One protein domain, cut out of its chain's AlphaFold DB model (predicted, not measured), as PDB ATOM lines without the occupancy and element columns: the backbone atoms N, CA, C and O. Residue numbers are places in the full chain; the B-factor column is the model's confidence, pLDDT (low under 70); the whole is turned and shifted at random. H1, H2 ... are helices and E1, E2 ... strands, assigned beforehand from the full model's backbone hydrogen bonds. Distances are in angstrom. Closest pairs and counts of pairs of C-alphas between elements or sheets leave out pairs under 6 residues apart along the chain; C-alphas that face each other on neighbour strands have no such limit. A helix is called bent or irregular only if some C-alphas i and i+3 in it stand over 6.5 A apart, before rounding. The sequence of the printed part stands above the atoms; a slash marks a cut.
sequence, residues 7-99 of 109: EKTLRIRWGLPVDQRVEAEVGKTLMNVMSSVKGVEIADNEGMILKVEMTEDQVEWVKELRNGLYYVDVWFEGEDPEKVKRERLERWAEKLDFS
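Overview. This is residues 7 to 99 of the 109 residues of an uncharacterized protein of Sulfuracidifex tepidarius (UniProt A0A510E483). A twisted sheet of four strands has H1 and H2 side by side over one face, while residues 81 to 89 of H3 pack on the opposite face, along its E4 edge. The printed part has 93 residues with three named helices and four named strands, in the order E1 H1 E2 E3 H2 E4 H3. The antiparallel sheet runs E2 E3 E1 E4. The class is mixed, and the whole is compact, with a radius of gyration of the C-alphas of 12.9 A and spans of 39 by 27 by 22 A.

Along the chain. E1, residues 7 to 14, begins at C-alpha 7 (-35.436, -11.118, -39.447) and is 23.2 A long. H1, residues 20 to 36, 25.0 A, is irregular: C-alphas 32 and 35 are 7.5 A apart. E2 is residues 37 to 43; E3, residues 47 to 54, bends by 55 degrees at residue 51. H2, residues 56 to 68, E4, residues 72 to 76, and H3, residues 81 to 97, 24.6 A, follow; H3 ends at C-alpha 97 (-45.107, 14.908, -11.988).

Arrangement. Within hydrogen-bond range are N 10 and O 50 of E1 and E3, 2.8 A, N 11 and O 75 of E1 and E4, 2.8 A, and N 41 and O 49 of the hairpin E2 and E3, 2.9 A. E1, H1, E2 and E3, H2, E4 are split strand-helix-strand units, two same-way strands with another strand between them, each with a right-handed crossover. H1, at a height of 9.2 A over the sheet, runs along the strands. H1 and H2 only just touch, with 3 pairs of C-alphas within 8 A, closest at Thr 29 and Leu 65, 7.8 A; their shallow tilt is 7 degrees, opposite ways. H3 is on the face opposite to H1; the closest C-alphas of E4 and H3 are those of Asp 73 and Lys 85, 6.1 A. H1 and H3 are apart. Every O i to N i+4 pair is within hydrogen-bond range in H3, 11 of 13 in H1 and 7 of 9 in H2.

Size, cuts and confidence. The C-alphas farthest apart, those of Glu 7 and Ser 99, are 39.7 A apart. The printed part has no cut, and its links are tight. Mean pLDDT of the printed part is 93.3; residues 98 to 99 are under 70.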
ATOM      1  N   GLU A   7     -36.654 -11.703 -39.996       95.19
ATOM      2  CA  GLU A   7     -35.436 -11.118 -39.447       95.19
ATOM      3  C   GLU A   7     -35.596  -9.596 -39.380       95.19
ATOM      4  O   GLU A   7     -35.977  -8.953 -40.363       95.19
ATOM      5  N   LYS A   8     -35.315  -9.018 -38.213       96.56
ATOM      6  CA  LYS A   8     -35.302  -7.573 -37.990       96.56
ATOM      7  C   LYS A   8     -34.070  -7.175 -37.175       96.56
ATOM      8  O   LYS A   8     -33.503  -7.975 -36.431       96.56
ATOM      9  N   THR A   9     -33.677  -5.911 -37.290       97.81
ATOM     10  CA  THR A   9     -32.650  -5.309 -36.433       97.81
ATOM     11  C   THR A   9     -33.338  -4.570 -35.287       97.81
ATOM     12  O   THR A   9     -34.095  -3.630 -35.533       97.81
ATOM     13  N   LEU A  10     -33.071  -4.973 -34.048       98.00
ATOM     14  CA  LEU A  10     -33.526  -4.295 -32.837       98.00
ATOM     15  C   LEU A  10     -32.389  -3.434 -32.282       98.00
ATOM     16  O   LEU A  10     -31.266  -3.907 -32.104       98.00
ATOM     17  N   ARG A  11     -32.680  -2.170 -31.993       98.06
ATOM     18  CA  ARG A  11     -31.752  -1.212 -31.396       98.06
ATOM     19  C   ARG A  11     -32.219  -0.890 -29.987       98.06
ATOM     20  O   ARG A  11     -33.391  -0.588 -29.770       98.06
ATOM     21  N   ILE A  12     -31.292  -0.971 -29.043       97.00
ATOM     22  CA  ILE A  12     -31.511  -0.632 -27.640       97.00
ATOM     23  C   ILE A  12     -30.449   0.396 -27.283       97.00
ATOM     24  O   ILE A  12     -29.262   0.137 -27.460       97.00
ATOM     25  N   ARG A  13     -30.858   1.567 -26.808       96.31
ATOM     26  CA  ARG A  13     -29.945   2.650 -26.450       96.31
ATOM     27  C   ARG A  13     -30.187   3.082 -25.019       96.31
ATOM     28  O   ARG A  13     -31.328   3.298 -24.615       96.31
ATOM     29  N   TRP A  14     -29.105   3.263 -24.281       92.06
ATOM     30  CA  TRP A  14     -29.121   3.864 -22.960       92.06
ATOM     31  C   TRP A  14     -28.061   4.962 -22.892       92.06
ATOM     32  O   TRP A  14     -26.930   4.805 -23.339       92.06
ATOM     33  N   GLY A  15     -28.449   6.130 -22.384       75.88
ATOM     34  CA  GLY A  15     -27.503   7.220 -22.163       75.88
ATOM     35  C   GLY A  15     -26.578   6.935 -20.979       75.88
ATOM     36  O   GLY A  15     -26.868   6.085 -20.139       75.88
ATOM     37  N   LEU A  16     -25.480   7.684 -20.890       74.75
ATOM     38  CA  LEU A  16     -24.627   7.712 -19.702       74.75
ATOM     39  C   LEU A  16     -25.107   8.791 -18.713       74.75
ATOM     40  O   LEU A  16     -25.575   9.843 -19.159       74.75
ATOM     41  N   PRO A  17     -24.931   8.592 -17.393       85.94
ATOM     42  CA  PRO A  17     -24.359   7.409 -16.740       85.94
ATOM     43  C   PRO A  17     -25.345   6.230 -16.658       85.94
ATOM     44  O   PRO A  17     -26.551   6.428 -16.537       85.94
ATOM     45  N   VAL A  18     -24.816   5.003 -16.676       88.69
ATOM     46  CA  VAL A  18     -25.606   3.789 -16.414       88.69
ATOM     47  C   VAL A  18     -25.771   3.630 -14.905       88.69
ATOM     48  O   VAL A  18     -24.783   3.523 -14.181       88.69
ATOM     49  N   ASP A  19     -27.016   3.632 -14.440       92.19
ATOM     50  CA  ASP A  19     -27.382   3.343 -13.055       92.19
ATOM     51  C   ASP A  19     -28.257   2.079 -12.967       92.19
ATOM     52  O   ASP A  19     -28.632   1.486 -13.979       92.19
ATOM     53  N   GLN A  20     -28.630   1.681 -11.748       93.69
ATOM     54  CA  GLN A  20     -29.436   0.476 -11.511       93.69
ATOM     55  C   GLN A  20     -30.792   0.480 -12.242       93.69
ATOM     56  O   GLN A  20     -31.343  -0.581 -12.529       93.69
ATOM     57  N   ARG A  21     -31.355   1.657 -12.547       93.88
ATOM     58  CA  ARG A  21     -32.650   1.785 -13.232       93.88
ATOM     59  C   ARG A  21     -32.487   1.507 -14.721       93.88
ATOM     60  O   ARG A  21     -33.301   0.786 -15.295       93.88
ATOM     61  N   VAL A  22     -31.409   2.025 -15.313       94.38
ATOM     62  CA  VAL A  22     -30.995   1.690 -16.681       94.38
ATOM     63  C   VAL A  22     -30.717   0.189 -16.788       94.38
ATOM     64  O   VAL A  22     -31.296  -0.472 -17.647       94.38
ATOM     65  N   GLU A  23     -29.904  -0.378 -15.890       94.56
ATOM     66  CA  GLU A  23     -29.565  -1.811 -15.894       94.56
ATOM     67  C   GLU A  23     -30.808  -2.703 -15.800       94.56
ATOM     68  O   GLU A  23     -30.934  -3.676 -16.548       94.56
ATOM     69  N   ALA A  24     -31.758  -2.355 -14.927       95.62
ATOM     70  CA  ALA A  24     -33.008  -3.092 -14.779       95.62
ATOM     71  C   ALA A  24     -33.844  -3.087 -16.070       95.62
ATOM     72  O   ALA A  24     -34.392  -4.122 -16.456       95.62
ATOM     73  N   GLU A  25     -33.934  -1.951 -16.765       96.69
ATOM     74  CA  GLU A  25     -34.677  -1.846 -18.024       96.69
ATOM     75  C   GLU A  25     -33.971  -2.527 -19.203       96.69
ATOM     76  O   GLU A  25     -34.636  -3.170 -20.025       96.69
ATOM     77  N   VAL A  26     -32.637  -2.469 -19.264       95.50
ATOM     78  CA  VAL A  26     -31.849  -3.251 -20.229       95.50
ATOM     79  C   VAL A  26     -32.073  -4.743 -19.993       95.50
ATOM     80  O   VAL A  26     -32.431  -5.463 -20.924       95.50
ATOM     81  N   GLY A  27     -31.947  -5.207 -18.746       95.56
ATOM     82  CA  GLY A  27     -32.183  -6.601 -18.373       95.56
ATOM     83  C   GLY A  27     -33.605  -7.058 -18.699       95.56
ATOM     84  O   GLY A  27     -33.790  -8.124 -19.286       95.56
ATOM     85  N   LYS A  28     -34.612  -6.226 -18.406       95.94
ATOM     86  CA  LYS A  28     -36.010  -6.480 -18.781       95.94
ATOM     87  C   LYS A  28     -36.152  -6.629 -20.293       95.94
ATOM     88  O   LYS A  28     -36.762  -7.593 -20.742       95.94
ATOM     89  N   THR A  29     -35.586  -5.715 -21.077       96.44
ATOM     90  CA  THR A  29     -35.633  -5.789 -22.544       96.44
ATOM     91  C   THR A  29     -35.005  -7.083 -23.042       96.44
ATOM     92  O   THR A  29     -35.657  -7.853 -23.746       96.44
ATOM     93  N   LEU A  30     -33.780  -7.373 -22.600       96.19
ATOM     94  CA  LEU A  30     -33.033  -8.564 -22.988       96.19
ATOM     95  C   LEU A  30     -33.781  -9.852 -22.662       96.19
ATOM     96  O   LEU A  30     -33.954 -10.682 -23.547       96.19
ATOM     97  N   MET A  31     -34.291 -10.006 -21.439       95.94
ATOM     98  CA  MET A  31     -35.018 -11.212 -21.024       95.94
ATOM     99  C   MET A  31     -36.216 -11.531 -21.920       95.94
ATOM    100  O   MET A  31     -36.548 -12.702 -22.096       95.94
ATOM    101  N   ASN A  32     -36.843 -10.509 -22.497       95.50
ATOM    102  CA  ASN A  32     -38.009 -10.691 -23.345       95.50
ATOM    103  C   ASN A  32     -37.682 -10.934 -24.824       95.50
ATOM    104  O   ASN A  32     -38.505 -11.499 -25.535       95.50
ATOM    105  N   VAL A  33     -36.498 -10.535 -25.291       95.81
ATOM    106  CA  VAL A  33     -36.101 -10.704 -26.701       95.81
ATOM    107  C   VAL A  33     -35.046 -11.788 -26.907       95.81
ATOM    108  O   VAL A  33     -34.820 -12.206 -28.038       95.81
ATOM    109  N   MET A  34     -34.411 -12.275 -25.835       94.88
ATOM    110  CA  MET A  34     -33.244 -13.163 -25.881       94.88
ATOM    111  C   MET A  34     -33.486 -14.463 -26.653       94.88
ATOM    112  O   MET A  34     -32.597 -14.907 -27.372       94.88
ATOM    113  N   SER A  35     -34.679 -15.057 -26.560       94.00
ATOM    114  CA  SER A  35     -35.033 -16.273 -27.312       94.00
ATOM    115  C   SER A  35     -35.120 -16.050 -28.825       94.00
ATOM    116  O   SER A  35     -34.984 -17.003 -29.591       94.00
ATOM    117  N   SER A  36     -35.319 -14.804 -29.253       96.06
ATOM    118  CA  SER A  36     -35.394 -14.396 -30.655       96.06
ATOM    119  C   SER A  36     -34.062 -13.880 -31.201       96.06
ATOM    120  O   SER A  36     -33.953 -13.676 -32.407       96.06
ATOM    121  N   VAL A  37     -33.043 -13.657 -30.361       97.06
ATOM    122  CA  VAL A  37     -31.744 -13.129 -30.808       97.06
ATOM    123  C   VAL A  37     -31.006 -14.169 -31.651       97.06
ATOM    124  O   VAL A  37     -30.722 -15.279 -31.203       97.06
ATOM    125  N   LYS A  38     -30.647 -13.783 -32.877       97.19
ATOM    126  CA  LYS A  38     -29.790 -14.551 -33.794       97.19
ATOM    127  C   LYS A  38     -28.338 -14.103 -33.750       97.19
ATOM    128  O   LYS A  38     -27.445 -14.901 -34.020       97.19
ATOM    129  N   GLY A  39     -28.099 -12.843 -33.399       96.38
ATOM    130  CA  GLY A  39     -26.758 -12.291 -33.297       96.38
ATOM    131  C   GLY A  39     -26.736 -10.915 -32.647       96.38
ATOM    132  O   GLY A  39     -27.739 -10.201 -32.627       96.38
ATOM    133  N   VAL A  40     -25.566 -10.551 -32.133       96.88
ATOM    134  CA  VAL A  40     -25.259  -9.216 -31.614       96.88
ATOM    135  C   VAL A  40     -24.311  -8.560 -32.611       96.88
ATOM    136  O   VAL A  40     -23.237  -9.100 -32.864       96.88
ATOM    137  N   GLU A  41     -24.704  -7.431 -33.198       96.38
ATOM    138  CA  GLU A  41     -23.836  -6.676 -34.112       96.38
ATOM    139  C   GLU A  41     -22.907  -5.738 -33.339       96.38
ATOM    140  O   GLU A  41     -21.711  -5.683 -33.614       96.38
ATOM    141  N   ILE A  42     -23.454  -5.011 -32.359       95.19
ATOM    142  CA  ILE A  42     -22.728  -4.061 -31.507       95.19
ATOM    143  C   ILE A  42     -23.289  -4.153 -30.089       95.19
ATOM    144  O   ILE A  42     -24.502  -4.272 -29.915       95.19
ATOM    145  N   ALA A  43     -22.418  -4.076 -29.087       94.44
ATOM    146  CA  ALA A  43     -22.781  -3.832 -27.697       94.44
ATOM    147  C   ALA A  43     -21.653  -3.035 -27.031       94.44
ATOM    148  O   ALA A  43     -20.519  -3.516 -26.956       94.44
ATOM    149  N   ASP A  44     -21.954  -1.820 -26.588       92.56
ATOM    150  CA  ASP A  44     -21.009  -0.916 -25.942       92.56
ATOM    151  C   ASP A  44     -21.647  -0.225 -24.724       92.56
ATOM    152  O   ASP A  44     -22.639  -0.688 -24.160       92.56
ATOM    153  N   ASN A  45     -21.028   0.854 -24.256       89.44
ATOM    154  CA  ASN A  45     -21.483   1.608 -23.097       89.44
ATOM    155  C   ASN A  45     -22.709   2.500 -23.369       89.44
ATOM    156  O   ASN A  45     -23.290   2.991 -22.403       89.44
ATOM    157  N   GLU A  46     -23.109   2.703 -24.625       90.12
ATOM    158  CA  GLU A  46     -24.248   3.543 -25.021       90.12
ATOM    159  C   GLU A  46     -25.441   2.736 -25.556       90.12
ATOM    160  O   GLU A  46     -26.551   3.261 -25.705       90.12
ATOM    161  N   GLY A  47     -25.245   1.458 -25.878       95.12
ATOM    162  CA  GLY A  47     -26.339   0.622 -26.342       95.12
ATOM    163  C   GLY A  47     -25.920  -0.695 -26.969       95.12
ATOM    164  O   GLY A  47     -24.794  -1.176 -26.839       95.12
ATOM    165  N   MET A  48     -26.871  -1.289 -27.680       96.50
ATOM    166  CA  MET A  48     -26.673  -2.500 -28.459       96.50
ATOM    167  C   MET A  48     -27.553  -2.556 -29.705       96.50
ATOM    168  O   MET A  48     -28.640  -1.976 -29.775       96.50
ATOM    169  N   ILE A  49     -27.067  -3.308 -30.686       97.75
ATOM    170  CA  ILE A  49     -27.760  -3.630 -31.929       97.75
ATOM    171  C   ILE A  49     -27.822  -5.151 -32.043       97.75
ATOM    172  O   ILE A  49     -26.792  -5.829 -32.047       97.75
ATOM    173  N   LEU A  50     -29.038  -5.681 -32.131       98.06
ATOM    174  CA  LEU A  50     -29.329  -7.110 -32.155       98.06
ATOM    175  C   LEU A  50     -30.000  -7.484 -33.478       98.06
ATOM    176  O   LEU A  50     -30.922  -6.801 -33.925       98.06
ATOM    177  N   LYS A  51     -29.603  -8.611 -34.068       98.12
ATOM    178  CA  LYS A  51     -30.417  -9.305 -35.072       98.12
ATOM    179  C   LYS A  51     -31.376 -10.234 -34.356       98.12
ATOM    180  O   LYS A  51     -30.941 -11.083 -33.574       98.12
ATOM    181  N   VAL A  52     -32.666 -10.086 -34.630       97.56
ATOM    182  CA  VAL A  52     -33.726 -10.898 -34.034       97.56
ATOM    183  C   VAL A  52     -34.588 -11.535 -35.114       97.56
ATOM    184  O   VAL A  52     -34.833 -10.935 -36.155       97.56
ATOM    185  N   GLU A  53     -35.061 -12.746 -34.857       97.31
ATOM    186  CA  GLU A  53     -36.062 -13.430 -35.672       97.31
ATOM    187  C   GLU A  53     -37.365 -13.487 -34.875       97.31
ATOM    188  O   GLU A  53     -37.440 -14.133 -33.825       97.31
ATOM    189  N   MET A  54     -38.372 -12.754 -35.344       95.94
ATOM    190  CA  MET A  54     -39.628 -12.550 -34.625       95.94
ATOM    191  C   MET A  54     -40.827 -12.617 -35.569       95.94
ATOM    192  O   MET A  54     -40.726 -12.264 -36.745       95.94
ATOM    193  N   THR A  55     -41.970 -13.049 -35.046       95.81
ATOM    194  CA  THR A  55     -43.269 -12.868 -35.704       95.81
ATOM    195  C   THR A  55     -43.729 -11.410 -35.579       95.81
ATOM    196  O   THR A  55     -43.215 -10.655 -34.751       95.81
ATOM    197  N   GLU A  56     -44.710 -10.991 -36.380       94.25
ATOM    198  CA  GLU A  56     -45.281  -9.638 -36.253       94.25
ATOM    199  C   GLU A  56     -45.932  -9.413 -34.873       94.25
ATOM    200  O   GLU A  56     -45.774  -8.342 -34.294       94.25
ATOM    201  N   ASP A  57     -46.542 -10.441 -34.274       94.50
ATOM    202  CA  ASP A  57     -47.106 -10.352 -32.918       94.50
ATOM    203  C   ASP A  57     -46.020 -10.097 -31.861       94.50
ATOM    204  O   ASP A  57     -46.197  -9.284 -30.954       94.50
ATOM    205  N   GLN A  58     -44.860 -10.751 -31.987       95.00
ATOM    206  CA  GLN A  58     -43.718 -10.512 -31.097       95.00
ATOM    207  C   GLN A  58     -43.147  -9.100 -31.267       95.00
ATOM    208  O   GLN A  58     -42.715  -8.482 -30.296       95.00
ATOM    209  N   VAL A  59     -43.154  -8.574 -32.492       95.31
ATOM    210  CA  VAL A  59     -42.694  -7.214 -32.800       95.31
ATOM    211  C   VAL A  59     -43.601  -6.180 -32.146       95.31
ATOM    212  O   VAL A  59     -43.102  -5.263 -31.491       95.31
ATOM    213  N   GLU A  60     -44.919  -6.339 -32.268       95.69
ATOM    214  CA  GLU A  60     -45.878  -5.469 -31.583       95.69
ATOM    215  C   GLU A  60     -45.758  -5.592 -30.062       95.69
ATOM    216  O   GLU A  60     -45.720  -4.579 -29.368       95.69
ATOM    217  N   TRP A  61     -45.548  -6.799 -29.537       95.44
ATOM    218  CA  TRP A  61     -45.309  -7.001 -28.111       95.44
ATOM    219  C   TRP A  61     -44.055  -6.253 -27.604       95.44
ATOM    220  O   TRP A  61     -44.088  -5.616 -26.549       95.44
ATOM    221  N   VAL A  62     -42.952  -6.245 -28.365       96.00
ATOM    222  CA  VAL A  62     -41.753  -5.449 -28.022       96.00
ATOM    223  C   VAL A  62     -42.055  -3.947 -28.073       96.00
ATOM    224  O   VAL A  62     -41.568  -3.188 -27.230       96.00
ATOM    225  N   LYS A  63     -42.885  -3.498 -29.022       95.19
ATOM    226  CA  LYS A  63     -43.331  -2.100 -29.064       95.19
ATOM    227  C   LYS A  63     -44.205  -1.749 -27.864       95.19
ATOM    228  O   LYS A  63     -44.081  -0.650 -27.343       95.19
ATOM    229  N   GLU A  64     -45.037  -2.659 -27.377       95.50
ATOM    230  CA  GLU A  64     -45.809  -2.446 -26.151       95.50
ATOM    231  C   GLU A  64     -44.908  -2.401 -24.913       95.50
ATOM    232  O   GLU A  64     -45.068  -1.514 -24.069       95.50
ATOM    233  N   LEU A  65     -43.909  -3.291 -24.828       94.56
ATOM    234  CA  LEU A  65     -42.918  -3.305 -23.748       94.56
ATOM    235  C   LEU A  65     -42.256  -1.930 -23.578       94.56
ATOM    236  O   LEU A  65     -42.073  -1.483 -22.442       94.56
ATOM    237  N   ARG A  66     -41.951  -1.246 -24.691       93.19
ATOM    238  CA  ARG A  66     -41.311   0.081 -24.717       93.19
ATOM    239  C   ARG A  66     -42.087   1.142 -23.931       93.19
ATOM    240  O   ARG A  66     -41.485   2.069 -23.395       93.19
ATOM    241  N   ASN A  67     -43.411   1.006 -23.831       92.38
ATOM    242  CA  ASN A  67     -44.264   1.958 -23.115       92.38
ATOM    243  C   ASN A  67     -44.045   1.895 -21.597       92.38
ATOM    244  O   ASN A  67     -44.362   2.846 -20.892       92.38
ATOM    245  N   GLY A  68     -43.475   0.796 -21.097       92.38
ATOM    246  CA  GLY A  68     -43.074   0.636 -19.701       92.38
ATOM    247  C   GLY A  68     -41.587   0.887 -19.446       92.38
ATOM    248  O   GLY A  68     -41.103   0.463 -18.395       92.38
ATOM    249  N   LEU A  69     -40.868   1.483 -20.405       94.81
ATOM    250  CA  LEU A  69     -39.453   1.843 -20.300       94.81
ATOM    251  C   LEU A  69     -39.315   3.370 -20.245       94.81
ATOM    252  O   LEU A  69     -39.892   4.096 -21.067       94.81
ATOM    253  N   TYR A  70     -38.556   3.845 -19.263       94.56
ATOM    254  CA  TYR A  70     -38.365   5.258 -18.935       94.56
ATOM    255  C   TYR A  70     -36.917   5.719 -19.127       94.56
ATOM    256  O   TYR A  70     -36.670   6.908 -19.343       94.56
ATOM    257  N   TYR A  71     -35.959   4.799 -19.069       94.31
ATOM    258  CA  TYR A  71     -34.525   5.081 -19.074       94.31
ATOM    259  C   TYR A  71     -33.816   4.557 -20.327       94.31
ATOM    260  O   TYR A  71     -32.728   5.037 -20.643       94.31
ATOM    261  N   VAL A  72     -34.437   3.631 -21.063       95.94
ATOM    262  CA  VAL A  72     -33.880   3.062 -22.298       95.94
ATOM    263  C   VAL A  72     -34.791   3.301 -23.500       95.94
ATOM    264  O   VAL A  72     -36.015   3.218 -23.404       95.94
ATOM    265  N   ASP A  73     -34.183   3.587 -24.647       96.81
ATOM    266  CA  ASP A  73     -34.871   3.689 -25.931       96.81
ATOM    267  C   ASP A  73     -34.770   2.334 -26.650       96.81
ATOM    268  O   ASP A  73     -33.673   1.800 -26.815       96.81
ATOM    269  N   VAL A  74     -35.900   1.777 -27.095       97.38
ATOM    270  CA  VAL A  74     -35.965   0.490 -27.815       97.38
ATOM    271  C   VAL A  74     -36.772   0.667 -29.094       97.38
ATOM    272  O   VAL A  74     -37.911   1.133 -29.037       97.38
ATOM    273  N   TRP A  75     -36.197   0.302 -30.240       97.88
ATOM    274  CA  TRP A  75     -36.868   0.417 -31.537       97.88
ATOM    275  C   TRP A  75     -36.298  -0.539 -32.585       97.88
ATOM    276  O   TRP A  75     -35.138  -0.946 -32.517       97.88
ATOM    277  N   PHE A  76     -37.107  -0.876 -33.583       97.56
ATOM    278  CA  PHE A  76     -36.672  -1.627 -34.751       97.56
ATOM    279  C   PHE A  76     -36.122  -0.699 -35.839       97.56
ATOM    280  O   PHE A  76     -36.537   0.448 -36.003       97.56
ATOM    281  N   GLU A  77     -35.175  -1.203 -36.623       96.00
ATOM    282  CA  GLU A  77     -34.645  -0.488 -37.782       96.00
ATOM    283  C   GLU A  77     -35.753  -0.153 -38.795       96.00
ATOM    284  O   GLU A  77     -36.555  -1.008 -39.168       96.00
ATOM    285  N   GLY A  78     -35.803   1.116 -39.210       94.25
ATOM    286  CA  GLY A  78     -36.889   1.685 -40.013       94.25
ATOM    287  C   GLY A  78     -37.875   2.548 -39.214       94.25
ATOM    288  O   GLY A  78     -38.594   3.344 -39.817       94.25
ATOM    289  N   GLU A  79     -37.888   2.452 -37.880       96.25
ATOM    290  CA  GLU A  79     -38.617   3.394 -37.020       96.25
ATOM    291  C   GLU A  79     -37.852   4.718 -36.837       96.25
ATOM    292  O   GLU A  79     -36.633   4.778 -37.004       96.25
ATOM    293  N   ASP A  80     -38.576   5.785 -36.476       95.75
ATOM    294  CA  ASP A  80     -38.004   7.104 -36.178       95.75
ATOM    295  C   ASP A  80     -37.444   7.141 -34.737       95.75
ATOM    296  O   ASP A  80     -38.228   7.171 -33.778       95.75
ATOM    297  N   PRO A  81     -36.110   7.166 -34.553       93.94
ATOM    298  CA  PRO A  81     -35.497   7.137 -33.228       93.94
ATOM    299  C   PRO A  81     -35.765   8.411 -32.416       93.94
ATOM    300  O   PRO A  81     -35.855   8.343 -31.190       93.94
ATOM    301  N   GLU A  82     -35.932   9.568 -33.063       94.81
ATOM    302  CA  GLU A  82     -36.201  10.826 -32.355       94.81
ATOM    303  C   GLU A  82     -37.624  10.843 -31.800       94.81
ATOM    304  O   GLU A  82     -37.861  11.323 -30.689       94.81
ATOM    305  N   LYS A  83     -38.576  10.248 -32.530       95.56
ATOM    306  CA  LYS A  83     -39.928  10.024 -32.016       95.56
ATOM    307  C   LYS A  83     -39.911   9.114 -30.785       95.56
ATOM    308  O   LYS A  83     -40.517   9.477 -29.782       95.56
ATOM    309  N   VAL A  84     -39.204   7.983 -30.835       95.06
ATOM    310  CA  VAL A  84     -39.116   7.029 -29.709       95.06
ATOM    311  C   VAL A  84     -38.517   7.692 -28.468       95.06
ATOM    312  O   VAL A  84     -39.084   7.599 -27.377       95.06
ATOM    313  N   LYS A  85     -37.422   8.434 -28.648       94.56
ATOM    314  CA  LYS A  85     -36.777   9.196 -27.576       94.56
ATOM    315  C   LYS A  85     -37.710  10.245 -26.973       94.56
ATOM    316  O   LYS A  85     -37.764  10.380 -25.751       94.56
ATOM    317  N   ARG A  86     -38.445  10.992 -27.805       95.19
ATOM    318  CA  ARG A  86     -39.417  11.988 -27.335       95.19
ATOM    319  C   ARG A  86     -40.527  11.337 -26.511       95.19
ATOM    320  O   ARG A  86     -40.763  11.783 -25.395       95.19
ATOM    321  N   GLU A  87     -41.129  10.255 -27.007       94.38
ATOM    322  CA  GLU A  87     -42.173   9.514 -26.284       94.38
ATOM    323  C   GLU A  87     -41.667   9.016 -24.916       94.38
ATOM    324  O   GLU A  87     -42.393   9.063 -23.926       94.38
ATOM    325  N   ARG A  88     -40.408   8.561 -24.824       94.56
ATOM    326  CA  ARG A  88     -39.802   8.163 -23.543       94.56
ATOM    327  C   ARG A  88     -39.649   9.342 -22.583       94.56
ATOM    328  O   ARG A  88     -39.953   9.197 -21.401       94.56
ATOM    329  N   LEU A  89     -39.162  10.484 -23.067       92.69
ATOM    330  CA  LEU A  89     -38.993  11.681 -22.241       92.69
ATOM    331  C   LEU A  89     -40.332  12.202 -21.711       92.69
ATOM    332  O   LEU A  89     -40.400  12.572 -20.544       92.69
ATOM    333  N   GLU A  90     -41.384  12.171 -22.530       93.44
ATOM    334  CA  GLU A  90     -42.752  12.511 -22.120       93.44
ATOM    335  C   GLU A  90     -43.237  11.576 -21.001       93.44
ATOM    336  O   GLU A  90     -43.595  12.048 -19.923       93.44
ATOM    337  N   ARG A  91     -43.120  10.250 -21.182       93.56
ATOM    338  CA  ARG A  91     -43.472   9.267 -20.136       93.56
ATOM    339  C   ARG A  91     -42.685   9.458 -18.842       93.56
ATOM    340  O   ARG A  91     -43.207   9.243 -17.749       93.56
ATOM    341  N   TRP A  92     -41.401   9.789 -18.953       90.50
ATOM    342  CA  TRP A  92     -40.551  10.026 -17.791       90.50
ATOM    343  C   TRP A  92     -40.955  11.298 -17.041       90.50
ATOM    344  O   TRP A  92     -41.021  11.268 -15.814       90.50
ATOM    345  N   ALA A  93     -41.272  12.377 -17.763       89.31
ATOM    346  CA  ALA A  93     -41.772  13.615 -17.175       89.31
ATOM    347  C   ALA A  93     -43.102  13.389 -16.442       89.31
ATOM    348  O   ALA A  93     -43.221  13.753 -15.277       89.31
ATOM    349  N   GLU A  94     -44.052  12.684 -17.065       90.25
ATOM    350  CA  GLU A  94     -45.323  12.323 -16.424       90.25
ATOM    351  C   GLU A  94     -45.092  11.533 -15.129       90.25
ATOM    352  O   GLU A  94     -45.649  11.860 -14.086       90.25
ATOM    353  N   LYS A  95     -44.214  10.522 -15.150       86.19
ATOM    354  CA  LYS A  95     -43.889   9.732 -13.953       86.19
ATOM    355  C   LYS A  95     -43.362  10.594 -12.798       86.19
ATOM    356  O   LYS A  95     -43.638  10.269 -11.645       86.19
ATOM    357  N   LEU A  96     -42.586  11.638 -13.094       83.75
ATOM    358  CA  LEU A  96     -42.064  12.557 -12.082       83.75
ATOM    359  C   LEU A  96     -43.145  13.490 -11.539       83.75
ATOM    360  O   LEU A  96     -43.235  13.637 -10.325       83.75
ATOM    361  N   ASP A  97     -43.993  14.046 -12.404       76.00
ATOM    362  CA  ASP A  97     -45.107  14.908 -11.988       76.00
ATOM    363  C   ASP A  97     -46.124  14.153 -11.110       76.00
ATOM    364  O   ASP A  97     -46.730  14.728 -10.206       76.00
ATOM    365  N   PHE A  98     -46.291  12.844 -11.332       60.28
ATOM    366  CA  PHE A  98     -47.145  11.969 -10.520       60.28
ATOM    367  C   PHE A  98     -46.467  11.385  -9.266       60.28
ATOM    368  O   PHE A  98     -47.121  10.647  -8.528       60.28
ATOM    369  N   SER A  99     -45.191  11.682  -9.005       55.19
ATOM    370  CA  SER A  99     -44.459  11.191  -7.830       55.19
ATOM    371  C   SER A  99     -44.415  12.278  -6.741       55.19
ATOM    372  O   SER A  99     -43.517  13.117  -6.783       55.19
TER     373      SER A  99